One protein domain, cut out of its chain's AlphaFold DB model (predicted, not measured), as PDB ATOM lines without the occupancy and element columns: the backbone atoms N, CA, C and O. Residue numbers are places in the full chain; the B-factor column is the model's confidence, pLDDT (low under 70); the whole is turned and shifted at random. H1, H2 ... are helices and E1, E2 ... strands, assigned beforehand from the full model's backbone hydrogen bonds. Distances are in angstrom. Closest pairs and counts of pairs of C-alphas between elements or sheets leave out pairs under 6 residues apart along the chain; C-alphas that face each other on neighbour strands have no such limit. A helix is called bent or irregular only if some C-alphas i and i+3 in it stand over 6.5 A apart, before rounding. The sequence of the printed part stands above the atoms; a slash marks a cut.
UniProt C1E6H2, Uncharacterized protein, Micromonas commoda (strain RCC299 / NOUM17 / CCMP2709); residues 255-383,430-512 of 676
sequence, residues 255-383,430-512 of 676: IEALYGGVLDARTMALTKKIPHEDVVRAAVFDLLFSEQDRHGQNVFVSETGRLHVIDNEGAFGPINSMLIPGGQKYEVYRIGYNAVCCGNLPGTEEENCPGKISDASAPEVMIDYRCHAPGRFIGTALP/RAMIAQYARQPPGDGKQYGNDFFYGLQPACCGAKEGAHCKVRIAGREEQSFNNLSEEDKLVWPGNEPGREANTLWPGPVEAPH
ATOM      1  N   ILE A 255     108.598  90.223 137.129       94.44
ATOM      2  CA  ILE A 255     107.990  90.465 135.808       94.44
ATOM      3  C   ILE A 255     108.120  89.266 134.855       94.44
ATOM      4  O   ILE A 255     107.201  89.003 134.083       94.44
ATOM      5  N   GLU A 256     109.174  88.458 134.990       92.94
ATOM      6  CA  GLU A 256     109.316  87.187 134.264       92.94
ATOM      7  C   GLU A 256     108.262  86.146 134.702       92.94
ATOM      8  O   GLU A 256     107.802  85.346 133.888       92.94
ATOM      9  N   ALA A 257     107.809  86.175 135.965       92.06
ATOM     10  CA  ALA A 257     106.669  85.373 136.425       92.06
ATOM     11  C   ALA A 257     105.315  85.963 135.988       92.06
ATOM     12  O   ALA A 257     104.346  85.224 135.803       92.06
ATOM     13  N   LEU A 258     105.244  87.291 135.842       91.00
ATOM     14  CA  LEU A 258     104.044  88.038 135.465       91.00
ATOM     15  C   LEU A 258     103.632  87.747 134.014       91.00
ATOM     16  O   LEU A 258     102.503  87.312 133.753       91.00
ATOM     17  N   TYR A 259     104.565  87.970 133.085       91.62
ATOM     18  CA  TYR A 259     104.383  87.741 131.655       91.62
ATOM     19  C   TYR A 259     104.558  86.259 131.300       91.62
ATOM     20  O   TYR A 259     103.785  85.708 130.518       91.62
ATOM     21  N   GLY A 260     105.564  85.580 131.863       85.31
ATOM     22  CA  GLY A 260     105.932  84.230 131.423       85.31
ATOM     23  C   GLY A 260     106.380  84.196 129.955       85.31
ATOM     24  O   GLY A 260     106.129  83.213 129.258       85.31
ATOM     25  N   GLY A 261     106.982  85.287 129.463       80.62
ATOM     26  CA  GLY A 261     107.417  85.448 128.075       80.62
ATOM     27  C   GLY A 261     106.314  85.717 127.039       80.62
ATOM     28  O   GLY A 261     106.625  85.717 125.845       80.62
ATOM     29  N   VAL A 262     105.057  85.949 127.452       85.56
ATOM     30  CA  VAL A 262     103.928  86.319 126.571       85.56
ATOM     31  C   VAL A 262     103.042  87.415 127.175       85.56
ATOM     32  O   VAL A 262     102.865  87.491 128.387       85.56
ATOM     33  N   LEU A 263     102.482  88.277 126.326       90.62
ATOM     34  CA  LEU A 263     101.587  89.364 126.723       90.62
ATOM     35  C   LEU A 263     100.118  88.943 126.593       90.62
ATOM     36  O   LEU A 263      99.717  88.359 125.584       90.62
ATOM     37  N   ASP A 264      99.317  89.276 127.601       90.12
ATOM     38  CA  ASP A 264      97.862  89.115 127.629       90.12
ATOM     39  C   ASP A 264      97.188  90.448 128.032       90.12
ATOM     40  O   ASP A 264      97.852  91.417 128.415       90.12
ATOM     41  N   ALA A 265      95.859  90.543 127.922       89.44
ATOM     42  CA  ALA A 265      95.158  91.807 128.174       89.44
ATOM     43  C   ALA A 265      95.207  92.246 129.655       89.44
ATOM     44  O   ALA A 265      95.082  93.434 129.953       89.44
ATOM     45  N   ARG A 266      95.407  91.311 130.596       90.69
ATOM     46  CA  ARG A 266      95.435  91.594 132.043       90.69
ATOM     47  C   ARG A 266      96.814  92.048 132.500       90.69
ATOM     48  O   ARG A 266      96.926  92.992 133.275       90.69
ATOM     49  N   THR A 267      97.852  91.380 132.005       92.12
ATOM     50  CA  THR A 267      99.254  91.757 132.196       92.12
ATOM     51  C   THR A 267      99.505  93.136 131.604       92.12
ATOM     52  O   THR A 267      99.987  93.990 132.336       92.12
ATOM     53  N   MET A 268      99.045  93.425 130.379       93.19
ATOM     54  CA  MET A 268      99.133  94.777 129.803       93.19
ATOM     55  C   MET A 268      98.401  95.834 130.652       93.19
ATOM     56  O   MET A 268      98.939  96.910 130.916       93.19
ATOM     57  N   ALA A 269      97.207  95.515 131.165       92.69
ATOM     58  CA  ALA A 269      96.458  96.391 132.072       92.69
ATOM     59  C   ALA A 269      97.100  96.565 133.468       92.69
ATOM     60  O   ALA A 269      96.670  97.436 134.228       92.69
ATOM     61  N   LEU A 270      98.110  95.761 133.820       94.00
ATOM     62  CA  LEU A 270      98.971  95.972 134.987       94.00
ATOM     63  C   LEU A 270     100.263  96.710 134.604       94.00
ATOM     64  O   LEU A 270     100.665  97.602 135.344       94.00
ATOM     65  N   THR A 271     100.853  96.447 133.431       94.88
ATOM     66  CA  THR A 271     101.969  97.234 132.875       94.88
ATOM     67  C   THR A 271     101.606  98.719 132.790       94.88
ATOM     68  O   THR A 271     102.370  99.555 133.263       94.88
ATOM     69  N   LYS A 272     100.398  99.052 132.305       93.94
ATOM     70  CA  LYS A 272      99.858 100.429 132.264       93.94
ATOM     71  C   LYS A 272      99.565 101.051 133.647       93.94
ATOM     72  O   LYS A 272      99.162 102.209 133.706       93.94
ATOM     73  N   LYS A 273      99.731 100.313 134.756       95.69
ATOM     74  CA  LYS A 273      99.643 100.834 136.139       95.69
ATOM     75  C   LYS A 273     101.005 101.048 136.793       95.69
ATOM     76  O   LYS A 273     101.045 101.613 137.883       95.69
ATOM     77  N   ILE A 274     102.096 100.579 136.183       97.44
ATOM     78  CA  ILE A 274     103.438 100.785 136.732       97.44
ATOM     79  C   ILE A 274     103.737 102.289 136.687       97.44
ATOM     80  O   ILE A 274     103.691 102.866 135.599       97.44
ATOM     81  N   PRO A 275     104.029 102.952 137.825       97.88
ATOM     82  CA  PRO A 275     104.396 104.358 137.811       97.88
ATOM     83  C   PRO A 275     105.663 104.544 136.976       97.88
ATOM     84  O   PRO A 275     106.701 103.959 137.283       97.88
ATOM     85  N   HIS A 276     105.595 105.379 135.940       97.81
ATOM     86  CA  HIS A 276     106.737 105.643 135.059       97.81
ATOM     87  C   HIS A 276     107.985 106.104 135.843       97.81
ATOM     88  O   HIS A 276     109.112 105.706 135.548       97.81
ATOM     89  N   GLU A 277     107.776 106.864 136.924       97.38
ATOM     90  CA  GLU A 277     108.835 107.270 137.850       97.38
ATOM     91  C   GLU A 277     109.527 106.112 138.592       97.38
ATOM     92  O   GLU A 277     110.697 106.256 138.933       97.38
ATOM     93  N   ASP A 278     108.872 104.970 138.828       98.19
ATOM     94  CA  ASP A 278     109.506 103.815 139.476       98.19
ATOM     95  C   ASP A 278     110.494 103.136 138.527       98.19
ATOM     96  O   ASP A 278     111.608 102.815 138.935       98.19
ATOM     97  N   VAL A 279     110.128 102.990 137.247       98.50
ATOM     98  CA  VAL A 279     111.025 102.451 136.212       98.50
ATOM     99  C   VAL A 279     112.220 103.378 136.003       98.50
ATOM    100  O   VAL A 279     113.358 102.915 135.995       98.50
ATOM    101  N   VAL A 280     111.990 104.692 135.905       98.50
ATOM    102  CA  VAL A 280     113.070 105.686 135.789       98.50
ATOM    103  C   VAL A 280     113.972 105.671 137.028       98.50
ATOM    104  O   VAL A 280     115.193 105.661 136.893       98.50
ATOM    105  N   ARG A 281     113.409 105.604 138.242       98.12
ATOM    106  CA  ARG A 281     114.184 105.540 139.494       98.12
ATOM    107  C   ARG A 281     114.982 104.237 139.611       98.12
ATOM    108  O   ARG A 281     116.126 104.286 140.054       98.12
ATOM    109  N   ALA A 282     114.426 103.108 139.170       98.50
ATOM    110  CA  ALA A 282     115.115 101.820 139.116       98.50
ATOM    111  C   ALA A 282     116.239 101.802 138.066       98.50
ATOM    112  O   ALA A 282     117.339 101.356 138.370       98.50
ATOM    113  N   ALA A 283     116.019 102.354 136.870       98.50
ATOM    114  CA  ALA A 283     117.064 102.494 135.853       98.50
ATOM    115  C   ALA A 283     118.206 103.417 136.323       98.50
ATOM    116  O   ALA A 283     119.378 103.122 136.104       98.50
ATOM    117  N   VAL A 284     117.878 104.513 137.016       98.44
ATOM    118  CA  VAL A 284     118.859 105.434 137.612       98.44
ATOM    119  C   VAL A 284     119.642 104.776 138.749       98.44
ATOM    120  O   VAL A 284     120.861 104.928 138.786       98.44
ATOM    121  N   PHE A 285     118.984 104.011 139.629       98.38
ATOM    122  CA  PHE A 285     119.646 103.177 140.637       98.38
ATOM    123  C   PHE A 285     120.614 102.184 139.979       98.38
ATOM    124  O   PHE A 285     121.798 102.150 140.328       98.38
ATOM    125  N   ASP A 286     120.129 101.440 138.982       97.81
ATOM    126  CA  ASP A 286     120.905 100.434 138.264       97.81
ATOM    127  C   ASP A 286     122.121 101.038 137.575       97.81
ATOM    128  O   ASP A 286     123.192 100.465 137.700       97.81
ATOM    129  N   LEU A 287     122.015 102.189 136.902       97.38
ATOM    130  CA  LEU A 287     123.167 102.815 136.246       97.38
ATOM    131  C   LEU A 287     124.161 103.415 137.252       97.38
ATOM    132  O   LEU A 287     125.365 103.170 137.143       97.38
ATOM    133  N   LEU A 288     123.669 104.188 138.228       97.44
ATOM    134  CA  LEU A 288     124.495 104.924 139.192       97.44
ATOM    135  C   LEU A 288     125.370 103.986 140.025       97.44
ATOM    136  O   LEU A 288     126.570 104.221 140.181       97.44
ATOM    137  N   PHE A 289     124.773 102.910 140.535       96.12
ATOM    138  CA  PHE A 289     125.504 101.892 141.278       96.12
ATOM    139  C   PHE A 289     126.096 100.819 140.354       96.12
ATOM    140  O   PHE A 289     127.030 100.141 140.764       96.12
ATOM    141  N   SER A 290     125.646 100.729 139.097       88.38
ATOM    142  CA  SER A 290     125.993  99.700 138.101       88.38
ATOM    143  C   SER A 290     125.789  98.284 138.609       88.38
ATOM    144  O   SER A 290     126.725  97.583 138.989       88.38
ATOM    145  N   GLU A 291     124.520  97.897 138.609       89.56
ATOM    146  CA  GLU A 291     124.102  96.511 138.763       89.56
ATOM    147  C   GLU A 291     124.349  95.739 137.444       89.56
ATOM    148  O   GLU A 291     124.159  96.271 136.345       89.56
ATOM    149  N   GLN A 292     124.838  94.502 137.558       88.88
ATOM    150  CA  GLN A 292     125.370  93.693 136.455       88.88
ATOM    151  C   GLN A 292     124.545  92.416 136.169       88.88
ATOM    152  O   GLN A 292     124.832  91.693 135.210       88.88
ATOM    153  N   ASP A 293     123.555  92.095 137.010       88.19
ATOM    154  CA  ASP A 293     122.744  90.873 136.949       88.19
ATOM    155  C   ASP A 293     121.218  91.127 136.914       88.19
ATOM    156  O   ASP A 293     120.422  90.222 137.163       88.19
ATOM    157  N   ARG A 294     120.758  92.336 136.561       93.75
ATOM    158  CA  ARG A 294     119.329  92.688 136.586       93.75
ATOM    159  C   ARG A 294     118.568  92.065 135.419       93.75
ATOM    160  O   ARG A 294     118.397  92.665 134.358       93.75
ATOM    161  N   HIS A 295     118.061  90.861 135.654       92.81
ATOM    162  CA  HIS A 295     117.099  90.166 134.800       92.81
ATOM    163  C   HIS A 295     115.689  90.152 135.423       92.81
ATOM    164  O   HIS A 295     115.485  90.554 136.569       92.81
ATOM    165  N   GLY A 296     114.689  89.677 134.678       93.12
ATOM    166  CA  GLY A 296     113.259  89.799 134.995       93.12
ATOM    167  C   GLY A 296     112.762  88.983 136.188       93.12
ATOM    168  O   GLY A 296     111.593  89.093 136.550       93.12
ATOM    169  N   GLN A 297     113.631  88.194 136.827       92.75
ATOM    170  CA  GLN A 297     113.357  87.573 138.129       92.75
ATOM    171  C   GLN A 297     113.666  88.532 139.293       92.75
ATOM    172  O   GLN A 297     113.096  88.366 140.366       92.75
ATOM    173  N   ASN A 298     114.491  89.558 139.054       94.31
ATOM    174  CA  ASN A 298     115.013  90.511 140.040       94.31
ATOM    175  C   ASN A 298     114.316  91.891 139.978       94.31
ATOM    176  O   ASN A 298     114.690  92.808 140.707       94.31
ATOM    177  N   VAL A 299     113.289  92.035 139.128       96.94
ATOM    178  CA  VAL A 299     112.392  93.202 139.036       96.94
ATOM    179  C   VAL A 299     110.979  92.750 139.411       96.94
ATOM    180  O   VAL A 299     110.411  91.894 138.732       96.94
ATOM    181  N   PHE A 300     110.421  93.304 140.485       96.38
ATOM    182  CA  PHE A 300     109.122  92.950 141.066       96.38
ATOM    183  C   PHE A 300     108.070  94.030 140.804       96.38
ATOM    184  O   PHE A 300     108.369  95.218 140.887       96.38
ATOM    185  N   VAL A 301     106.829  93.611 140.541       96.69
ATOM    186  CA  VAL A 301     105.657  94.488 140.388       96.69
ATOM    187  C   VAL A 301     104.537  94.017 141.314       96.69
ATOM    188  O   VAL A 301     104.113  92.859 141.272       96.69
ATOM    189  N   SER A 302     104.049  94.938 142.145       95.88
ATOM    190  CA  SER A 302     102.929  94.734 143.071       95.88
ATOM    191  C   SER A 302     101.566  94.680 142.366       95.88
ATOM    192  O   SER A 302     101.393  95.156 141.246       95.88
ATOM    193  N   GLU A 303     100.545  94.193 143.077       93.38
ATOM    194  CA  GLU A 303      99.133  94.213 142.642       93.38
ATOM    195  C   GLU A 303      98.609  95.637 142.338       93.38
ATOM    196  O   GLU A 303      97.604  95.798 141.641       93.38
ATOM    197  N   THR A 304      99.282  96.674 142.861       93.81
ATOM    198  CA  THR A 304      98.942  98.094 142.652       93.81
ATOM    199  C   THR A 304      99.722  98.754 141.513       93.81
ATOM    200  O   THR A 304      99.344  99.841 141.086       93.81
ATOM    201  N   GLY A 305     100.774  98.106 140.999       95.19
ATOM    202  CA  GLY A 305     101.669  98.635 139.966       95.19
ATOM    203  C   GLY A 305     103.023  99.138 140.480       95.19
ATOM    204  O   GLY A 305     103.952  99.209 139.683       95.19
ATOM    205  N   ARG A 306     103.188  99.418 141.788       96.56
ATOM    206  CA  ARG A 306     104.500  99.782 142.383       96.56
ATOM    207  C   ARG A 306     105.576  98.775 141.967       96.56
ATOM    208  O   ARG A 306     105.335  97.570 142.115       96.56
ATOM    209  N   LEU A 307     106.720  99.268 141.488       97.44
ATOM    210  CA  LEU A 307     107.846  98.456 141.017       97.44
ATOM    211  C   LEU A 307     109.062  98.606 141.936       97.44
ATOM    212  O   LEU A 307     109.427  99.719 142.309       97.44
ATOM    213  N   HIS A 308     109.710  97.484 142.257       97.06
ATOM    214  CA  HIS A 308     110.949  97.437 143.037       97.06
ATOM    215  C   HIS A 308     111.971  96.481 142.404       97.06
ATOM    216  O   HIS A 308     111.601  95.534 141.706       97.06
ATOM    217  N   VAL A 309     113.256  96.682 142.690       97.38
ATOM    218  CA  VAL A 309     114.359  95.805 142.273       97.38
ATOM    219  C   VAL A 309     115.070  95.176 143.475       97.38
ATOM    220  O   VAL A 309     115.125  95.772 144.551       97.38
ATOM    221  N   ILE A 310     115.577  93.950 143.311       94.38
ATOM    222  CA  ILE A 310     116.195  93.128 144.371       94.38
ATOM    223  C   ILE A 310     117.436  92.373 143.865       94.38
ATOM    224  O   ILE A 310     117.698  92.368 142.669       94.38
ATOM    225  N   ASP A 311     118.157  91.673 144.753       89.94
ATOM    226  CA  ASP A 311     119.356  90.872 144.409       89.94
ATOM    227  C   ASP A 311     120.498  91.760 143.856       89.94
ATOM    228  O   ASP A 311     121.087  91.516 142.807       89.94
ATOM    229  N   ASN A 312     120.775  92.861 144.567       92.25
ATOM    230  CA  ASN A 312     121.701  93.924 144.158       92.25
ATOM    231  C   ASN A 312     123.192  93.595 144.412       92.25
ATOM    232  O   ASN A 312     124.047  94.475 144.320       92.25
ATOM    233  N   GLU A 313     123.536  92.350 144.751       88.50
ATOM    234  CA  GLU A 313     124.905  91.884 145.024       88.50
ATOM    235  C   GLU A 313     125.868  92.015 143.829       88.50
ATOM    236  O   GLU A 313     127.086  91.895 143.995       88.50
ATOM    237  N   GLY A 314     125.344  92.260 142.628       87.62
ATOM    238  CA  GLY A 314     126.137  92.559 141.446       87.62
ATOM    239  C   GLY A 314     126.481  94.043 141.246       87.62
ATOM    240  O   GLY A 314     127.170  94.351 140.275       87.62
ATOM    241  N   ALA A 315     126.080  94.938 142.157       92.50
ATOM    242  CA  ALA A 315     126.423  96.359 142.119       92.50
ATOM    243  C   ALA A 315     127.943  96.641 142.069       92.50
ATOM    244  O   ALA A 315     128.794  95.811 142.395       92.50
ATOM    245  N   PHE A 316     128.277  97.862 141.660       91.12
ATOM    246  CA  PHE A 316     129.610  98.408 141.400       91.12
ATOM    247  C   PHE A 316     130.392  97.749 140.247       91.12
ATOM    248  O   PHE A 316     131.400  98.327 139.825       91.12
ATOM    249  N   GLY A 317     129.909  96.634 139.687       86.50
ATOM    250  CA  GLY A 317     130.423  95.989 138.474       86.50
ATOM    251  C   GLY A 317     130.124  96.770 137.183       86.50
ATOM    252  O   GLY A 317     129.824  97.965 137.238       86.50
ATOM    253  N   PRO A 318     130.253  96.149 135.999       87.50
ATOM    254  CA  PRO A 318     129.807  96.722 134.724       87.50
ATOM    255  C   PRO A 318     128.273  96.823 134.660       87.50
ATOM    256  O   PRO A 318     127.581  95.958 135.183       87.50
ATOM    257  N   ILE A 319     127.719  97.860 134.017       90.69
ATOM    258  CA  ILE A 319     126.256  97.991 133.888       90.69
ATOM    259  C   ILE A 319     125.682  96.947 132.926       90.69
ATOM    260  O   ILE A 319     126.004  96.930 131.738       90.69
ATOM    261  N   ASN A 320     124.792  96.095 133.424       92.94
ATOM    262  CA  ASN A 320     124.110  95.094 132.616       92.94
ATOM    263  C   ASN A 320     122.726  94.808 133.208       92.94
ATOM    264  O   ASN A 320     122.537  93.888 134.002       92.94
ATOM    265  N   SER A 321     121.758  95.637 132.813       95.50
ATOM    266  CA  SER A 321     120.395  95.618 133.332       95.50
ATOM    267  C   SER A 321     119.362  95.569 132.219       95.50
ATOM    268  O   SER A 321     119.554  96.170 131.172       95.50
ATOM    269  N   MET A 322     118.242  94.883 132.445       95.19
ATOM    270  CA  MET A 322     117.109  94.881 131.518       95.19
ATOM    271  C   MET A 322     116.274  96.174 131.533       95.19
ATOM    272  O   MET A 322     115.446  96.363 130.648       95.19
ATOM    273  N   LEU A 323     116.472  97.055 132.523       97.38
ATOM    274  CA  LEU A 323     115.876  98.400 132.553       97.38
ATOM    275  C   LEU A 323     116.561  99.347 131.550       97.38
ATOM    276  O   LEU A 323     116.051 100.436 131.279       97.38
ATOM    277  N   ILE A 324     117.725  98.947 131.024       96.19
ATOM    278  CA  ILE A 324     118.638  99.774 130.235       96.19
ATOM    279  C   ILE A 324     119.008  99.027 128.936       96.19
ATOM    280  O   ILE A 324     119.500  97.900 128.985       96.19
ATOM    281  N   PRO A 325     118.785  99.613 127.750       92.38
ATOM    282  CA  PRO A 325     119.032  98.943 126.480       92.38
ATOM    283  C   PRO A 325     120.525  98.696 126.231       92.38
ATOM    284  O   PRO A 325     121.380  99.477 126.635       92.38
ATOM    285  N   GLY A 326     120.833  97.644 125.469       87.25
ATOM    286  CA  GLY A 326     122.175  97.370 124.939       87.25
ATOM    287  C   GLY A 326     123.077  96.490 125.809       87.25
ATOM    288  O   GLY A 326     124.050  95.958 125.282       87.25
ATOM    289  N   GLY A 327     122.759  96.267 127.087       89.56
ATOM    290  CA  GLY A 327     123.408  95.223 127.894       89.56
ATOM    291  C   GLY A 327     122.882  93.814 127.580       89.56
ATOM    292  O   GLY A 327     121.745  93.653 127.123       89.56
ATOM    293  N   GLN A 328     123.678  92.780 127.877       90.38
ATOM    294  CA  GLN A 328     123.304  91.376 127.659       90.38
ATOM    295  C   GLN A 328     121.922  91.004 128.249       90.38
ATOM    296  O   GLN A 328     121.164  90.282 127.599       90.38
ATOM    297  N   LYS A 329     121.542  91.511 129.437       91.94
ATOM    298  CA  LYS A 329     120.226  91.203 130.044       91.94
ATOM    299  C   LYS A 329     119.047  91.697 129.210       91.94
ATOM    300  O   LYS A 329     118.064  90.974 129.079       91.94
ATOM    301  N   TYR A 330     119.133  92.901 128.646       94.06
ATOM    302  CA  TYR A 330     118.070  93.458 127.806       94.06
ATOM    303  C   TYR A 330     117.877  92.621 126.532       94.06
ATOM    304  O   TYR A 330     116.754  92.267 126.161       94.06
ATOM    305  N   GLU A 331     118.979  92.208 125.905       91.81
ATOM    306  CA  GLU A 331     118.947  91.426 124.669       91.81
ATOM    307  C   GLU A 331     118.371  90.016 124.842       91.81
ATOM    308  O   GLU A 331     117.692  89.524 123.937       91.81
ATOM    309  N   VAL A 332     118.546  89.381 126.011       91.19
ATOM    310  CA  VAL A 332     117.891  88.096 126.334       91.19
ATOM    311  C   VAL A 332     116.369  88.188 126.158       91.19
ATOM    312  O   VAL A 332     115.758  87.243 125.652       91.19
ATOM    313  N   TYR A 333     115.760  89.326 126.499       94.00
ATOM    314  CA  TYR A 333     114.332  89.571 126.285       94.00
ATOM    315  C   TYR A 333     114.034  90.078 124.865       94.00
ATOM    316  O   TYR A 333     113.048  89.639 124.266       94.00
ATOM    317  N   ARG A 334     114.893  90.922 124.272       92.56
ATOM    318  CA  ARG A 334     114.682  91.469 122.917       92.56
ATOM    319  C   ARG A 334     114.782  90.423 121.804       92.56
ATOM    320  O   ARG A 334     113.855  90.320 121.001       92.56
ATOM    321  N   ILE A 335     115.879  89.667 121.744       89.06
ATOM    322  CA  ILE A 335     116.181  88.708 120.662       89.06
ATOM    323  C   ILE A 335     116.176  87.244 121.115       89.06
ATOM    324  O   ILE A 335     116.152  86.350 120.268       89.06
ATOM    325  N   GLY A 336     116.082  86.984 122.422       89.38
ATOM    326  CA  GLY A 336     115.969  85.639 122.988       89.38
ATOM    327  C   GLY A 336     117.311  85.067 123.445       89.38
ATOM    328  O   GLY A 336     118.320  85.217 122.763       89.38
ATOM    329  N   TYR A 337     117.291  84.361 124.583       87.38
ATOM    330  CA  TYR A 337     118.477  83.830 125.269       87.38
ATOM    331  C   TYR A 337     119.515  83.200 124.326       87.38
ATOM    332  O   TYR A 337     120.665  83.618 124.333       87.38
ATOM    333  N   ASN A 338     119.104  82.268 123.461       84.75
ATOM    334  CA  ASN A 338     120.015  81.489 122.612       84.75
ATOM    335  C   ASN A 338     120.839  82.331 121.616       84.75
ATOM    336  O   ASN A 338     121.924  81.908 121.232       84.75
ATOM    337  N   ALA A 339     120.341  83.497 121.187       85.31
ATOM    338  CA  ALA A 339     121.072  84.408 120.299       85.31
ATOM    339  C   ALA A 339     122.127  85.253 121.039       85.31
ATOM    340  O   ALA A 339     122.951  85.919 120.421       85.31
ATOM    341  N   VAL A 340     122.073  85.237 122.370       86.88
ATOM    342  CA  VAL A 340     122.847  86.087 123.276       86.88
ATOM    343  C   VAL A 340     123.839  85.256 124.097       86.88
ATOM    344  O   VAL A 340     124.944  85.708 124.377       86.88
ATOM    345  N   CYS A 341     123.453  84.032 124.456       80.62
ATOM    346  CA  CYS A 341     124.288  82.996 125.046       80.62
ATOM    347  C   CYS A 341     123.764  81.623 124.605       80.62
ATOM    348  O   CYS A 341     122.590  81.295 124.788       80.62
ATOM    349  N   CYS A 342     124.654  80.794 124.073       73.12
ATOM    350  CA  CYS A 342     124.336  79.454 123.586       73.12
ATOM    351  C   CYS A 342     124.801  78.331 124.531       73.12
ATOM    352  O   CYS A 342     124.334  77.203 124.395       73.12
ATOM    353  N   GLY A 343     125.696  78.615 125.490       60.22
ATOM    354  CA  GLY A 343     126.455  77.614 126.265       60.22
ATOM    355  C   GLY A 343     125.647  76.679 127.183       60.22
ATOM    356  O   GLY A 343     126.224  75.838 127.862       60.22
ATOM    357  N   ASN A 344     124.318  76.810 127.201       59.94
ATOM    358  CA  ASN A 344     123.384  75.906 127.881       59.94
ATOM    359  C   ASN A 344     122.678  74.918 126.920       59.94
ATOM    360  O   ASN A 344     121.795  74.174 127.349       59.94
ATOM    361  N   LEU A 345     123.023  74.914 125.625       62.12
ATOM    362  CA  LEU A 345     122.466  74.010 124.612       62.12
ATOM    363  C   LEU A 345     123.341  72.754 124.425       62.12
ATOM    364  O   LEU A 345     124.567  72.855 124.452       62.12
ATOM    365  N   PRO A 346     122.749  71.565 124.198       56.56
ATOM    366  CA  PRO A 346     123.510  70.359 123.888       56.56
ATOM    367  C   PRO A 346     124.091  70.406 122.463       56.56
ATOM    368  O   PRO A 346     123.387  70.713 121.502       56.56
ATOM    369  N   GLY A 347     125.371  70.057 122.332       63.59
ATOM    370  CA  GLY A 347     126.151  70.099 121.088       63.59
ATOM    371  C   GLY A 347     127.488  70.802 121.322       63.59
ATOM    372  O   GLY A 347     127.891  70.992 122.470       63.59
ATOM    373  N   THR A 348     128.179  71.196 120.255       62.28
ATOM    374  CA  THR A 348     129.360  72.072 120.342       62.28
ATOM    375  C   THR A 348     128.972  73.554 120.293       62.28
ATOM    376  O   THR A 348     127.875  73.914 119.857       62.28
ATOM    377  N   GLU A 349     129.891  74.441 120.695       65.25
ATOM    378  CA  GLU A 349     129.724  75.886 120.484       65.25
ATOM    379  C   GLU A 349     129.764  76.281 118.996       65.25
ATOM    380  O   GLU A 349     129.249  77.324 118.604       65.25
ATOM    381  N   GLU A 350     130.382  75.466 118.142       67.19
ATOM    382  CA  GLU A 350     130.506  75.751 116.708       67.19
ATOM    383  C   GLU A 350     129.211  75.427 115.943       67.19
ATOM    384  O   GLU A 350     128.938  76.033 114.910       67.19
ATOM    385  N   GLU A 351     128.378  74.530 116.480       69.19
ATOM    386  CA  GLU A 351     127.054  74.184 115.943       69.19
ATOM    387  C   GLU A 351     125.930  75.097 116.464       69.19
ATOM    388  O   GLU A 351     124.958  75.344 115.751       69.19
ATOM    389  N   ASN A 352     126.037  75.580 117.709       71.62
ATOM    390  CA  ASN A 352     124.936  76.241 118.425       71.62
ATOM    391  C   ASN A 352     125.047  77.777 118.536       71.62
ATOM    392  O   ASN A 352     124.101  78.397 119.030       71.62
ATOM    393  N   CYS A 353     126.169  78.398 118.141       76.62
ATOM    394  CA  CYS A 353     126.485  79.784 118.520       76.62
ATOM    395  C   CYS A 353     126.937  80.688 117.348       76.62
ATOM    396  O   CYS A 353     127.886  80.333 116.642       76.62
ATOM    397  N   PRO A 354     126.387  81.913 117.205       75.88
ATOM    398  CA  PRO A 354     125.236  82.450 117.935       75.88
ATOM    399  C   PRO A 354     123.936  81.738 117.530       75.88
ATOM    400  O   PRO A 354     123.750  81.371 116.369       75.88
ATOM    401  N   GLY A 355     123.025  81.535 118.483       79.19
ATOM    402  CA  GLY A 355     121.740  80.893 118.208       79.19
ATOM    403  C   GLY A 355     120.798  81.771 117.374       79.19
ATOM    404  O   GLY A 355     120.983  82.983 117.247       79.19
ATOM    405  N   LYS A 356     119.741  81.172 116.807       83.81
ATOM    406  CA  LYS A 356     118.778  81.921 115.981       83.81
ATOM    407  C   LYS A 356     118.088  83.024 116.800       83.81
ATOM    408  O   LYS A 356     117.411  82.731 117.786       83.81
ATOM    409  N   ILE A 357     118.175  84.265 116.315       86.44
ATOM    410  CA  ILE A 357     117.363  85.393 116.791       86.44
ATOM    411  C   ILE A 357     115.868  85.059 116.711       86.44
ATOM    412  O   ILE A 357     115.379  84.495 115.727       86.44
ATOM    413  N   SER A 358     115.140  85.423 117.765       87.62
ATOM    414  CA  SER A 358     113.693  85.280 117.856       87.62
ATOM    415  C   SER A 358     112.976  86.334 117.012       87.62
ATOM    416  O   SER A 358     113.252  87.526 117.122       87.62
ATOM    417  N   ASP A 359     111.986  85.910 116.225       86.50
ATOM    418  CA  ASP A 359     111.206  86.790 115.343       86.50
ATOM    419  C   ASP A 359     110.184  87.677 116.102       86.50
ATOM    420  O   ASP A 359     109.289  88.252 115.478       86.50
ATOM    421  N   ALA A 360     110.250  87.723 117.439       89.75
ATOM    422  CA  ALA A 360     109.470  88.578 118.338       89.75
ATOM    423  C   ALA A 360     110.133  88.658 119.730       89.75
ATOM    424  O   ALA A 360     110.613  87.646 120.252       89.75
ATOM    425  N   SER A 361     110.093  89.830 120.363       93.19
ATOM    426  CA  SER A 361     110.624  90.074 121.711       93.19
ATOM    427  C   SER A 361     109.692  89.558 122.810       93.19
ATOM    428  O   SER A 361     108.478  89.453 122.629       93.19
ATOM    429  N   ALA A 362     110.260  89.232 123.967       94.31
ATOM    430  CA  ALA A 362     109.500  88.951 125.179       94.31
ATOM    431  C   ALA A 362     108.933  90.270 125.771       94.31
ATOM    432  O   ALA A 362     109.583  91.308 125.616       94.31
ATOM    433  N   PRO A 363     107.744  90.284 126.410       94.69
ATOM    434  CA  PRO A 363     107.088  91.523 126.868       94.69
ATOM    435  C   PRO A 363     107.886  92.344 127.887       94.69
ATOM    436  O   PRO A 363     107.655  93.541 128.041       94.69
ATOM    437  N   GLU A 364     108.845  91.710 128.553       95.75
ATOM    438  CA  GLU A 364     109.800  92.294 129.487       95.75
ATOM    439  C   GLU A 364     110.534  93.535 128.933       95.75
ATOM    440  O   GLU A 364     110.878  94.421 129.714       95.75
ATOM    441  N   VAL A 365     110.708  93.667 127.606       95.12
ATOM    442  CA  VAL A 365     111.329  94.860 126.979       95.12
ATOM    443  C   VAL A 365     110.531  96.156 127.172       95.12
ATOM    444  O   VAL A 365     111.099  97.239 127.084       95.12
ATOM    445  N   MET A 366     109.235  96.075 127.498       95.38
ATOM    446  CA  MET A 366     108.388  97.245 127.792       95.38
ATOM    447  C   MET A 366     108.744  97.947 129.119       95.38
ATOM    448  O   MET A 366     108.137  98.961 129.472       95.38
ATOM    449  N   ILE A 367     109.706  97.400 129.870       96.31
ATOM    450  CA  ILE A 367     110.260  97.958 131.112       96.31
ATOM    451  C   ILE A 367     111.579  98.732 130.845       96.31
ATOM    452  O   ILE A 367     112.197  99.240 131.773       96.31
ATOM    453  N   ASP A 368     111.983  98.902 129.577       96.81
ATOM    454  CA  ASP A 368     113.008  99.872 129.148       96.81
ATOM    455  C   ASP A 368     112.669 101.284 129.659       96.81
ATOM    456  O   ASP A 368     111.564 101.782 129.412       96.81
ATOM    457  N   TYR A 369     113.615 101.957 130.329       97.88
ATOM    458  CA  TYR A 369     113.409 103.304 130.879       97.88
ATOM    459  C   TYR A 369     112.857 104.300 129.850       97.88
ATOM    460  O   TYR A 369     112.099 105.195 130.211       97.88
ATOM    461  N   ARG A 370     113.173 104.142 128.559       96.38
ATOM    462  CA  ARG A 370     112.730 105.035 127.475       96.38
ATOM    463  C   ARG A 370     111.228 104.967 127.229       96.38
ATOM    464  O   ARG A 370     110.657 105.931 126.734       96.38
ATOM    465  N   CYS A 371     110.573 103.874 127.610       96.69
ATOM    466  CA  CYS A 371     109.115 103.758 127.577       96.69
ATOM    467  C   CYS A 371     108.430 104.460 128.763       96.69
ATOM    468  O   CYS A 371     107.218 104.663 128.743       96.69
ATOM    469  N   HIS A 372     109.215 104.865 129.768       97.94
ATOM    470  CA  HIS A 372     108.779 105.477 131.027       97.94
ATOM    471  C   HIS A 372     109.449 106.842 131.300       97.94
ATOM    472  O   HIS A 372     109.190 107.472 132.322       97.94
ATOM    473  N   ALA A 373     110.280 107.341 130.385       97.69
ATOM    474  CA  ALA A 373     110.874 108.674 130.438       97.69
ATOM    475  C   ALA A 373     110.088 109.639 129.526       97.69
ATOM    476  O   ALA A 373     109.808 109.270 128.380       97.69
ATOM    477  N   PRO A 374     109.748 110.866 129.969       96.25
ATOM    478  CA  PRO A 374     109.117 111.872 129.112       96.25
ATOM    479  C   PRO A 374     109.985 112.182 127.885       96.25
ATOM    480  O   PRO A 374     111.177 112.439 128.017       96.25
ATOM    481  N   GLY A 375     109.419 112.133 126.680       94.88
ATOM    482  CA  GLY A 375     110.196 112.304 125.446       94.88
ATOM    483  C   GLY A 375     111.221 111.186 125.198       94.88
ATOM    484  O   GLY A 375     112.114 111.344 124.366       94.88
ATOM    485  N   ARG A 376     111.114 110.062 125.917       93.81
ATOM    486  CA  ARG A 376     112.000 108.885 125.846       93.81
ATOM    487  C   ARG A 376     113.482 109.167 126.134       93.81
ATOM    488  O   ARG A 376     114.360 108.487 125.600       93.81
ATOM    489  N   PHE A 377     113.743 110.169 126.973       94.50
ATOM    490  CA  PHE A 377     115.075 110.633 127.362       94.50
ATOM    491  C   PHE A 377     115.046 111.156 128.806       94.50
ATOM    492  O   PHE A 377     114.118 111.869 129.183       94.50
ATOM    493  N   ILE A 378     116.040 110.805 129.624       97.00
ATOM    494  CA  ILE A 378     116.192 111.295 131.003       97.00
ATOM    495  C   ILE A 378     117.119 112.515 131.018       97.00
ATOM    496  O   ILE A 378     116.786 113.554 131.591       97.00
ATOM    497  N   GLY A 379     118.293 112.412 130.396       93.75
ATOM    498  CA  GLY A 379     119.331 113.435 130.417       93.75
ATOM    499  C   GLY A 379     119.678 113.856 131.844       93.75
ATOM    500  O   GLY A 379     120.074 113.041 132.680       93.75
ATOM    501  N   THR A 380     119.520 115.148 132.128       94.12
ATOM    502  CA  THR A 380     119.724 115.745 133.456       94.12
ATOM    503  C   THR A 380     118.449 115.826 134.304       94.12
ATOM    504  O   THR A 380     118.521 116.285 135.443       94.12
ATOM    505  N   ALA A 381     117.293 115.348 133.818       93.81
ATOM    506  CA  ALA A 381     116.032 115.283 134.569       93.81
ATOM    507  C   ALA A 381     116.017 114.094 135.557       93.81
ATOM    508  O   ALA A 381     115.146 113.224 135.527       93.81
ATOM    509  N   LEU A 382     117.032 114.048 136.419       95.56
ATOM    510  CA  LEU A 382     117.250 112.992 137.402       95.56
ATOM    511  C   LEU A 382     116.183 113.007 138.521       95.56
ATOM    512  O   LEU A 382     115.604 114.059 138.807       95.56
ATOM    513  N   PRO A 383     115.948 111.866 139.208       96.00
ATOM    514  CA  PRO A 383     115.020 111.773 140.332       96.00
ATOM    515  C   PRO A 383     115.242 112.864 141.403       96.00
ATOM    516  O   PRO A 383     116.393 113.168 141.741       96.00
ATOM    517  N   ARG A 430     124.539 109.941 128.808       85.00
ATOM    518  CA  ARG A 430     125.991 110.147 128.713       85.00
ATOM    519  C   ARG A 430     126.742 109.130 129.564       85.00
ATOM    520  O   ARG A 430     127.649 108.477 129.051       85.00
ATOM    521  N   ALA A 431     126.343 108.965 130.826       89.31
ATOM    522  CA  ALA A 431     126.924 107.957 131.707       89.31
ATOM    523  C   ALA A 431     126.693 106.536 131.168       89.31
ATOM    524  O   ALA A 431     127.630 105.747 131.101       89.31
ATOM    525  N   MET A 432     125.486 106.227 130.690       92.25
ATOM    526  CA  MET A 432     125.142 104.937 130.081       92.25
ATOM    527  C   MET A 432     126.066 104.597 128.901       92.25
ATOM    528  O   MET A 432     126.670 103.525 128.874       92.25
ATOM    529  N   ILE A 433     126.229 105.526 127.952       85.50
ATOM    530  CA  ILE A 433     127.100 105.346 126.782       85.50
ATOM    531  C   ILE A 433     128.571 105.219 127.208       85.50
ATOM    532  O   ILE A 433     129.275 104.359 126.686       85.50
ATOM    533  N   ALA A 434     129.035 106.010 128.180       81.06
ATOM    534  CA  ALA A 434     130.411 105.931 128.676       81.06
ATOM    535  C   ALA A 434     130.719 104.597 129.384       81.06
ATOM    536  O   ALA A 434     131.813 104.054 129.227       81.06
ATOM    537  N   GLN A 435     129.756 104.026 130.118       83.19
ATOM    538  CA  GLN A 435     129.891 102.692 130.712       83.19
ATOM    539  C   GLN A 435     129.926 101.593 129.634       83.19
ATOM    540  O   GLN A 435     130.789 100.718 129.708       83.19
ATOM    541  N   TYR A 436     129.064 101.655 128.609       81.81
ATOM    542  CA  TYR A 436     129.082 100.692 127.496       81.81
ATOM    543  C   TYR A 436     130.318 100.813 126.596       81.81
ATOM    544  O   TYR A 436     130.807  99.801 126.106       81.81
ATOM    545  N   ALA A 437     130.901 102.005 126.443       80.00
ATOM    546  CA  ALA A 437     132.163 102.206 125.722       80.00
ATOM    547  C   ALA A 437     133.385 101.533 126.389       80.00
ATOM    548  O   ALA A 437     134.470 101.521 125.813       80.00
ATOM    549  N   ARG A 438     133.223 100.975 127.599       80.75
ATOM    550  CA  ARG A 438     134.237 100.190 128.323       80.75
ATOM    551  C   ARG A 438     133.915  98.691 128.385       80.75
ATOM    552  O   ARG A 438     134.608  97.959 129.087       80.75
ATOM    553  N   GLN A 439     132.869  98.242 127.690       81.31
ATOM    554  CA  GLN A 439     132.450  96.842 127.630       81.31
ATOM    555  C   GLN A 439     132.861  96.198 126.297       81.31
ATOM    556  O   GLN A 439     132.700  96.835 125.253       81.31
ATOM    557  N   PRO A 440     133.361  94.946 126.287       80.06
ATOM    558  CA  PRO A 440     133.555  94.200 125.049       80.06
ATOM    559  C   PRO A 440     132.249  94.069 124.239       80.06
ATOM    560  O   PRO A 440     131.158  93.980 124.816       80.06
ATOM    561  N   PRO A 441     132.338  93.999 122.897       82.06
ATOM    562  CA  PRO A 441     131.189  93.681 122.062       82.06
ATOM    563  C   PRO A 441     130.667  92.276 122.389       82.06
ATOM    564  O   PRO A 441     131.435  91.323 122.511       82.06
ATOM    565  N   GLY A 442     129.348  92.145 122.505       81.81
ATOM    566  CA  GLY A 442     128.681  90.878 122.774       81.81
ATOM    567  C   GLY A 442     128.902  89.857 121.664       81.81
ATOM    568  O   GLY A 442     128.565  90.130 120.510       81.81
ATOM    569  N   ASP A 443     129.429  88.685 122.027       80.19
ATOM    570  CA  ASP A 443     129.862  87.638 121.092       80.19
ATOM    571  C   ASP A 443     128.754  86.648 120.679       80.19
ATOM    572  O   ASP A 443     128.933  85.879 119.732       80.19
ATOM    573  N   GLY A 444     127.603  86.670 121.364       80.81
ATOM    574  CA  GLY A 444     126.491  85.738 121.143       80.81
ATOM    575  C   GLY A 444     126.795  84.289 121.554       80.81
ATOM    576  O   GLY A 444     126.039  83.380 121.200       80.81
ATOM    577  N   LYS A 445     127.895  84.055 122.282       80.69
ATOM    578  CA  LYS A 445     128.334  82.736 122.753       80.69
ATOM    579  C   LYS A 445     128.298  82.641 124.272       80.69
ATOM    580  O   LYS A 445     127.611  81.770 124.811       80.69
ATOM    581  N   GLN A 446     129.024  83.532 124.945       78.88
ATOM    582  CA  GLN A 446     129.293  83.459 126.379       78.88
ATOM    583  C   GLN A 446     128.235  84.207 127.197       78.88
ATOM    584  O   GLN A 446     127.742  85.266 126.809       78.88
ATOM    585  N   TYR A 447     127.903  83.681 128.378       77.94
ATOM    586  CA  TYR A 447     127.131  84.425 129.373       77.94
ATOM    587  C   TYR A 447     128.096  85.299 130.181       77.94
ATOM    588  O   TYR A 447     128.888  84.775 130.966       77.94
ATOM    589  N   GLY A 448     128.048  86.612 129.964       74.44
ATOM    590  CA  GLY A 448     128.964  87.592 130.546       74.44
ATOM    591  C   GLY A 448     128.195  88.835 130.971       74.44
ATOM    592  O   GLY A 448     127.377  89.371 130.221       74.44
ATOM    593  N   ASN A 449     128.436  89.292 132.198       77.88
ATOM    594  CA  ASN A 449     127.702  90.415 132.786       77.88
ATOM    595  C   ASN A 449     128.257  91.792 132.357       77.88
ATOM    596  O   ASN A 449     127.995  92.807 132.996       77.88
ATOM    597  N   ASP A 450     129.035  91.807 131.281       84.19
ATOM    598  CA  ASP A 450     129.936  92.871 130.855       84.19
ATOM    599  C   ASP A 450     129.955  93.073 129.328       84.19
ATOM    600  O   ASP A 450     130.842  93.746 128.818       84.19
ATOM    601  N   PHE A 451     128.986  92.515 128.593       86.69
ATOM    602  CA  PHE A 451     128.904  92.614 127.130       86.69
ATOM    603  C   PHE A 451     127.918  93.678 126.619       86.69
ATOM    604  O   PHE A 451     126.736  93.675 126.983       86.69
ATOM    605  N   PHE A 452     128.368  94.471 125.639       86.12
ATOM    606  CA  PHE A 452     127.562  95.467 124.927       86.12
ATOM    607  C   PHE A 452     127.094  94.988 123.540       86.12
ATOM    608  O   PHE A 452     127.885  94.540 122.711       86.12
ATOM    609  N   TYR A 453     125.799  95.134 123.252       83.50
ATOM    610  CA  TYR A 453     125.125  94.616 122.053       83.50
ATOM    611  C   TYR A 453     124.559  95.703 121.112       83.50
ATOM    612  O   TYR A 453     123.834  95.393 120.162       83.50
ATOM    613  N   GLY A 454     124.905  96.975 121.334       80.38
ATOM    614  CA  GLY A 454     124.390  98.108 120.556       80.38
ATOM    615  C   GLY A 454     123.062  98.654 121.091       80.38
ATOM    616  O   GLY A 454     122.234  97.924 121.632       80.38
ATOM    617  N   LEU A 455     122.849  99.966 120.948       82.75
ATOM    618  CA  LEU A 455     121.678 100.659 121.495       82.75
ATOM    619  C   LEU A 455     120.525 100.634 120.486       82.75
ATOM    620  O   LEU A 455     120.506 101.364 119.501       82.75
ATOM    621  N   GLN A 456     119.576  99.738 120.737       82.44
ATOM    622  CA  GLN A 456     118.439  99.440 119.865       82.44
ATOM    623  C   GLN A 456     117.288 100.433 120.086       82.44
ATOM    624  O   GLN A 456     117.147 100.927 121.206       82.44
ATOM    625  N   PRO A 457     116.407 100.696 119.102       84.56
ATOM    626  CA  PRO A 457     115.162 101.434 119.324       84.56
ATOM    627  C   PRO A 457     114.301 100.821 120.439       84.56
ATOM    628  O   PRO A 457     114.300  99.604 120.638       84.56
ATOM    629  N   ALA A 458     113.574 101.667 121.172       90.94
ATOM    630  CA  ALA A 458     112.694 101.227 122.254       90.94
ATOM    631  C   ALA A 458     111.468 100.465 121.713       90.94
ATOM    632  O   ALA A 458     111.052 100.671 120.569       90.94
ATOM    633  N   CYS A 459     110.891  99.592 122.540       91.50
ATOM    634  CA  CYS A 459     109.725  98.779 122.199       91.50
ATOM    635  C   CYS A 459     108.640  98.961 123.267       91.50
ATOM    636  O   CYS A 459     108.556  98.201 124.231       91.50
ATOM    637  N   CYS A 460     107.844 100.022 123.121       93.06
ATOM    638  CA  CYS A 460     106.988 100.571 124.173       93.06
ATOM    639  C   CYS A 460     105.519 100.149 124.048       93.06
ATOM    640  O   CYS A 460     104.608 100.870 124.464       93.06
ATOM    641  N   GLY A 461     105.284  98.969 123.482       90.00
ATOM    642  CA  GLY A 461     103.964  98.381 123.312       90.00
ATOM    643  C   GLY A 461     104.018  97.039 122.594       90.00
ATOM    644  O   GLY A 461     105.086  96.555 122.230       90.00
ATOM    645  N   ALA A 462     102.860  96.428 122.353       83.81
ATOM    646  CA  ALA A 462     102.796  95.110 121.721       83.81
ATOM    647  C   ALA A 462     103.255  95.109 120.251       83.81
ATOM    648  O   ALA A 462     103.800  94.118 119.754       83.81
ATOM    649  N   LYS A 463     103.031  96.232 119.561       74.38
ATOM    650  CA  LYS A 463     103.480  96.499 118.198       74.38
ATOM    651  C   LYS A 463     103.735  97.994 118.052       74.38
ATOM    652  O   LYS A 463     102.805  98.785 118.161       74.38
ATOM    653  N   GLU A 464     104.975  98.370 117.768       76.75
ATOM    654  CA  GLU A 464     105.362  99.769 117.584       76.75
ATOM    655  C   GLU A 464     106.280  99.881 116.359       76.75
ATOM    656  O   GLU A 464     107.415  99.405 116.353       76.75
ATOM    657  N   GLY A 465     105.758 100.439 115.265       74.06
ATOM    658  CA  GLY A 465     106.443 100.399 113.972       74.06
ATOM    659  C   GLY A 465     106.677  98.965 113.471       74.06
ATOM    660  O   GLY A 465     105.788  98.113 113.543       74.06
ATOM    661  N   ALA A 466     107.871  98.720 112.924       72.06
ATOM    662  CA  ALA A 466     108.293  97.414 112.403       72.06
ATOM    663  C   ALA A 466     109.379  96.730 113.257       72.06
ATOM    664  O   ALA A 466     109.582  95.524 113.125       72.06
ATOM    665  N   HIS A 467     110.078  97.480 114.117       76.38
ATOM    666  CA  HIS A 467     111.157  96.974 114.972       76.38
ATOM    667  C   HIS A 467     110.641  96.364 116.281       76.38
ATOM    668  O   HIS A 467     111.261  95.443 116.805       76.38
ATOM    669  N   CYS A 468     109.514  96.855 116.802       84.94
ATOM    670  CA  CYS A 468     108.909  96.361 118.030       84.94
ATOM    671  C   CYS A 468     107.740  95.422 117.719       84.94
ATOM    672  O   CYS A 468     106.702  95.834 117.192       84.94
ATOM    673  N   LYS A 469     107.921  94.148 118.068       89.19
ATOM    674  CA  LYS A 469     106.927  93.080 117.938       89.19
ATOM    675  C   LYS A 469     107.043  92.167 119.153       89.19
ATOM    676  O   LYS A 469     107.977  91.372 119.240       89.19
ATOM    677  N   VAL A 470     106.099  92.282 120.078       91.25
ATOM    678  CA  VAL A 470     106.067  91.493 121.315       91.25
ATOM    679  C   VAL A 470     105.321  90.173 121.095       91.25
ATOM    680  O   VAL A 470     104.381  90.088 120.303       91.25
ATOM    681  N   ARG A 471     105.731  89.115 121.800       91.31
ATOM    682  CA  ARG A 471     105.023  87.826 121.836       91.31
ATOM    683  C   ARG A 471     103.685  87.975 122.567       91.31
ATOM    684  O   ARG A 471     103.665  88.209 123.770       91.31
ATOM    685  N   ILE A 472     102.574  87.791 121.859       85.88
ATOM    686  CA  ILE A 472     101.216  87.772 122.429       85.88
ATOM    687  C   ILE A 472     100.826  86.324 122.765       85.88
ATOM    688  O   ILE A 472     101.214  85.380 122.073       85.88
ATOM    689  N   ALA A 473     100.061  86.124 123.837       81.31
ATOM    690  CA  ALA A 473      99.568  84.812 124.231       81.31
ATOM    691  C   ALA A 473      98.504  84.310 123.234       81.31
ATOM    692  O   ALA A 473      97.360  84.743 123.280       81.31
ATOM    693  N   GLY A 474      98.839  83.339 122.373       75.00
ATOM    694  CA  GLY A 474      97.952  82.848 121.297       75.00
ATOM    695  C   GLY A 474      96.568  82.311 121.719       75.00
ATOM    696  O   GLY A 474      95.683  82.166 120.885       75.00
ATOM    697  N   ARG A 475      96.341  82.033 123.013       68.44
ATOM    698  CA  ARG A 475      95.009  81.687 123.563       68.44
ATOM    699  C   ARG A 475      94.148  82.905 123.931       68.44
ATOM    700  O   ARG A 475      92.945  82.753 124.097       68.44
ATOM    701  N   GLU A 476      94.753  84.084 124.032       66.81
ATOM    702  CA  GLU A 476      94.109  85.382 124.276       66.81
ATOM    703  C   GLU A 476      94.353  86.373 123.123       66.81
ATOM    704  O   GLU A 476      94.060  87.559 123.240       66.81
ATOM    705  N   GLU A 477      94.848  85.912 121.970       74.00
ATOM    706  CA  GLU A 477      95.143  86.772 120.818       74.00
ATOM    707  C   GLU A 477      93.902  87.544 120.338       74.00
ATOM    708  O   GLU A 477      93.998  88.722 120.005       74.00
ATOM    709  N   GLN A 478      92.708  86.941 120.388       72.88
ATOM    710  CA  GLN A 478      91.466  87.630 120.027       72.88
ATOM    711  C   GLN A 478      91.047  88.695 121.058       72.88
ATOM    712  O   GLN A 478      90.615  89.776 120.664       72.88
ATOM    713  N   SER A 479      91.188  88.438 122.364       77.06
ATOM    714  CA  SER A 479      90.903  89.441 123.405       77.06
ATOM    715  C   SER A 479      91.941  90.563 123.411       77.06
ATOM    716  O   SER A 479      91.580  91.716 123.636       77.06
ATOM    717  N   PHE A 480      93.202  90.254 123.103       84.19
ATOM    718  CA  PHE A 480      94.271  91.239 122.974       84.19
ATOM    719  C   PHE A 480      94.119  92.108 121.715       84.19
ATOM    720  O   PHE A 480      94.268  93.327 121.777       84.19
ATOM    721  N   ASN A 481      93.758  91.515 120.573       82.44
ATOM    722  CA  ASN A 481      93.533  92.259 119.330       82.44
ATOM    723  C   ASN A 481      92.355  93.245 119.433       82.44
ATOM    724  O   ASN A 481      92.404  94.293 118.791       82.44
ATOM    725  N   ASN A 482      91.360  92.951 120.280       85.69
ATOM    726  CA  ASN A 482      90.225  93.833 120.578       85.69
ATOM    727  C   ASN A 482      90.580  95.069 121.432       85.69
ATOM    728  O   ASN A 482      89.729  95.944 121.589       85.69
ATOM    729  N   LEU A 483      91.790  95.158 121.999       86.88
ATOM    730  CA  LEU A 483      92.268  96.387 122.641       86.88
ATOM    731  C   LEU A 483      92.419  97.510 121.598       86.88
ATOM    732  O   LEU A 483      92.695  97.243 120.425       86.88
ATOM    733  N   SER A 484      92.290  98.768 122.025       89.44
ATOM    734  CA  SER A 484      92.677  99.912 121.189       89.44
ATOM    735  C   SER A 484      94.196  99.917 120.952       89.44
ATOM    736  O   SER A 484      94.944  99.286 121.701       89.44
ATOM    737  N   GLU A 485      94.687 100.635 119.938       87.44
ATOM    738  CA  GLU A 485      96.142 100.764 119.748       87.44
ATOM    739  C   GLU A 485      96.795 101.532 120.920       87.44
ATOM    740  O   GLU A 485      97.898 101.189 121.334       87.44
ATOM    741  N   GLU A 486      96.084 102.475 121.553       87.50
ATOM    742  CA  GLU A 486      96.521 103.153 122.788       87.50
ATOM    743  C   GLU A 486      96.539 102.214 124.014       87.50
ATOM    744  O   GLU A 486      97.311 102.400 124.958       87.50
ATOM    745  N   ASP A 487      95.726 101.156 124.022       89.94
ATOM    746  CA  ASP A 487      95.765 100.103 125.045       89.94
ATOM    747  C   ASP A 487      96.836  99.042 124.800       89.94
ATOM    748  O   ASP A 487      97.150  98.263 125.702       89.94
ATOM    749  N   LYS A 488      97.464  99.070 123.622       91.06
ATOM    750  CA  LYS A 488      98.635  98.258 123.273       91.06
ATOM    751  C   LYS A 488      99.958  98.992 123.521       91.06
ATOM    752  O   LYS A 488     101.000  98.365 123.349       91.06
ATOM    753  N   LEU A 489      99.931 100.255 123.963       92.44
ATOM    754  CA  LEU A 489     101.101 101.065 124.335       92.44
ATOM    755  C   LEU A 489     101.246 101.224 125.858       92.44
ATOM    756  O   LEU A 489     100.258 101.309 126.589       92.44
ATOM    757  N   VAL A 490     102.494 101.311 126.323       94.88
ATOM    758  CA  VAL A 490     102.866 101.581 127.726       94.88
ATOM    759  C   VAL A 490     102.493 103.009 128.124       94.88
ATOM    760  O   VAL A 490     101.824 103.211 129.134       94.88
ATOM    761  N   TRP A 491     102.892 103.988 127.307       95.06
ATOM    762  CA  TRP A 491     102.604 105.410 127.505       95.06
ATOM    763  C   TRP A 491     102.148 106.038 126.174       95.06
ATOM    764  O   TRP A 491     102.979 106.488 125.381       95.06
ATOM    765  N   PRO A 492     100.829 106.065 125.893       92.75
ATOM    766  CA  PRO A 492     100.281 106.704 124.698       92.75
ATOM    767  C   PRO A 492     100.694 108.178 124.583       92.75
ATOM    768  O   PRO A 492     100.616 108.928 125.557       92.75
ATOM    769  N   GLY A 493     101.134 108.592 123.392       90.62
ATOM    770  CA  GLY A 493     101.553 109.968 123.101       90.62
ATOM    771  C   GLY A 493     102.939 110.369 123.626       90.62
ATOM    772  O   GLY A 493     103.358 111.501 123.385       90.62
ATOM    773  N   ASN A 494     103.674 109.480 124.306       93.69
ATOM    774  CA  ASN A 494     105.060 109.729 124.713       93.69
ATOM    775  C   ASN A 494     106.031 109.479 123.546       93.69
ATOM    776  O   ASN A 494     106.798 108.515 123.542       93.69
ATOM    777  N   GLU A 495     105.962 110.316 122.514       89.44
ATOM    778  CA  GLU A 495     106.832 110.215 121.338       89.44
ATOM    779  C   GLU A 495     108.291 110.606 121.648       89.44
ATOM    780  O   GLU A 495     108.533 111.395 122.566       89.44
ATOM    781  N   PRO A 496     109.289 110.083 120.907       89.00
ATOM    782  CA  PRO A 496     110.689 110.436 121.131       89.00
ATOM    783  C   PRO A 496     110.943 111.938 120.930       89.00
ATOM    784  O   PRO A 496     110.599 112.514 119.896       89.00
ATOM    785  N   GLY A 497     111.593 112.570 121.908       87.69
ATOM    786  CA  GLY A 497     112.049 113.958 121.853       87.69
ATOM    787  C   GLY A 497     113.224 114.156 120.890       87.69
ATOM    788  O   GLY A 497     113.742 113.208 120.294       87.69
ATOM    789  N   ARG A 498     113.686 115.400 120.726       86.50
ATOM    790  CA  ARG A 498     114.807 115.721 119.823       86.50
ATOM    791  C   ARG A 498     116.080 114.972 120.223       86.50
ATOM    792  O   ARG A 498     116.784 114.444 119.367       86.50
ATOM    793  N   GLU A 499     116.345 114.912 121.517       83.75
ATOM    794  CA  GLU A 499     117.509 114.292 122.137       83.75
ATOM    795  C   GLU A 499     117.472 112.769 121.931       83.75
ATOM    796  O   GLU A 499     118.438 112.191 121.433       83.75
ATOM    797  N   ALA A 500     116.313 112.141 122.171       85.00
ATOM    798  CA  ALA A 500     116.081 110.725 121.886       85.00
ATOM    799  C   ALA A 500     116.268 110.391 120.395       85.00
ATOM    800  O   ALA A 500     116.990 109.455 120.071       85.00
ATOM    801  N   ASN A 501     115.692 111.175 119.476       80.31
ATOM    802  CA  ASN A 501     115.874 110.971 118.030       80.31
ATOM    803  C   ASN A 501     117.325 111.199 117.561       80.31
ATOM    804  O   ASN A 501     117.732 110.643 116.545       80.31
ATOM    805  N   THR A 502     118.106 112.012 118.284       74.19
ATOM    806  CA  THR A 502     119.521 112.273 117.963       74.19
ATOM    807  C   THR A 502     120.415 111.102 118.382       74.19
ATOM    808  O   THR A 502     121.338 110.752 117.651       74.19
ATOM    809  N   LEU A 503     120.143 110.480 119.535       71.88
ATOM    810  CA  LEU A 503     120.909 109.330 120.034       71.88
ATOM    811  C   LEU A 503     120.442 107.988 119.452       71.88
ATOM    812  O   LEU A 503     121.264 107.094 119.260       71.88
ATOM    813  N   TRP A 504     119.145 107.844 119.152       74.69
ATOM    814  CA  TRP A 504     118.510 106.600 118.696       74.69
ATOM    815  C   TRP A 504     117.998 106.700 117.236       74.69
ATOM    816  O   TRP A 504     116.811 106.467 116.998       74.69
ATOM    817  N   PRO A 505     118.838 107.033 116.231       54.72
ATOM    818  CA  PRO A 505     118.385 107.361 114.871       54.72
ATOM    819  C   PRO A 505     117.793 106.180 114.077       54.72
ATOM    820  O   PRO A 505     117.244 106.386 112.996       54.72
ATOM    821  N   GLY A 506     117.901 104.943 114.572       65.81
ATOM    822  CA  GLY A 506     117.309 103.763 113.943       65.81
ATOM    823  C   GLY A 506     117.785 102.439 114.550       65.81
ATOM    824  O   GLY A 506     118.497 102.440 115.556       65.81
ATOM    825  N   PRO A 507     117.384 101.295 113.964       64.31
ATOM    826  CA  PRO A 507     117.912  99.978 114.314       64.31
ATOM    827  C   PRO A 507     119.429  99.889 114.116       64.31
ATOM    828  O   PRO A 507     119.961 100.411 113.138       64.31
ATOM    829  N   VAL A 508     120.109  99.172 115.012       61.91
ATOM    830  CA  VAL A 508     121.554  98.904 114.938       61.91
ATOM    831  C   VAL A 508     121.753  97.394 114.815       61.91
ATOM    832  O   VAL A 508     121.119  96.628 115.540       61.91
ATOM    833  N   GLU A 509     122.623  96.924 113.922       59.97
ATOM    834  CA  GLU A 509     122.956  95.494 113.881       59.97
ATOM    835  C   GLU A 509     123.755  95.097 115.131       59.97
ATOM    836  O   GLU A 509     124.719  95.772 115.504       59.97
ATOM    837  N   ALA A 510     123.356  94.009 115.797       57.50
ATOM    838  CA  ALA A 510     124.051  93.536 116.993       57.50
ATOM    839  C   ALA A 510     125.486  93.076 116.637       57.50
ATOM    840  O   ALA A 510     125.659  92.420 115.608       57.50
ATOM    841  N   PRO A 511     126.516  93.365 117.459       56.72
ATOM    842  CA  PRO A 511     127.922  93.137 117.112       56.72
ATOM    843  C   PRO A 511     128.261  91.731 116.591       56.72
ATOM    844  O   PRO A 511     128.933  91.625 115.567       56.72
ATOM    845  N   HIS A 512     127.739  90.670 117.216       58.94
ATOM    846  CA  HIS A 512     127.937  89.271 116.797       58.94
ATOM    847  C   HIS A 512     127.280  88.884 115.459       58.94
ATOM    848  O   HIS A 512     127.568  87.812 114.932       58.94
TER     849      HIS A 512
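What this domain is: This is residues 255 to 383 and 430 to 512 of the 676 residues of an uncharacterized protein of Micromonas commoda (strain RCC299 / NOUM17 / CCMP2709) (UniProt C1E6H2). Little regular structure: a compact body mostly of loops, H6 near its middle with H1 and H4 packed on it, and H3 packed on hairpin strand E2. The named elements hold only 72 of the 212 printed residues, mostly helix: along the chain H1 to H3, antiparallel E1 and E2, then H4 to H9. The radius of gyration of the C-alphas is 16.4 A, the spans 45 by 42 by 33 A.

Where its parts are: H1 is residues 255 to 259, with C-alpha 255 at (107.990, 90.465, 135.808); H2 is residues 265 to 271; H3 is residues 276 to 289, 20.1 A from first to last C-alpha; E1 is residues 299 to 301; E2 is residues 307 to 309; H4 is residues 328 to 340, irregular, C-alphas 334 and 337 being 8.8 A apart; H5 is residues 349 to 352; H6 is residues 363 to 367; H7 is residues 430 to 436; H8 is residues 477 to 481; H9 is residues 498 to 503, with C-alpha 503 at (120.909, 109.330, 120.034).

How they stand to each other: H6 touches H1, closest C-alphas Pro 363 and Tyr 259, 6.7 A. Across hairpin E1 E2, N 300 and O 308 are 2.8 A apart. O i to N i+4 pairs within hydrogen-bond range are 4 of 9 in H4 and 0 of 1 in H6, O i to N i+3 pairs 6 of 10 and 2 of 2.

The domain as a whole: Residues 384 to 429 are cut out, C-alphas 383 and 430 being 16.1 A apart. H7 to H8 is a long link. In pLDDT 19 residues are under 70.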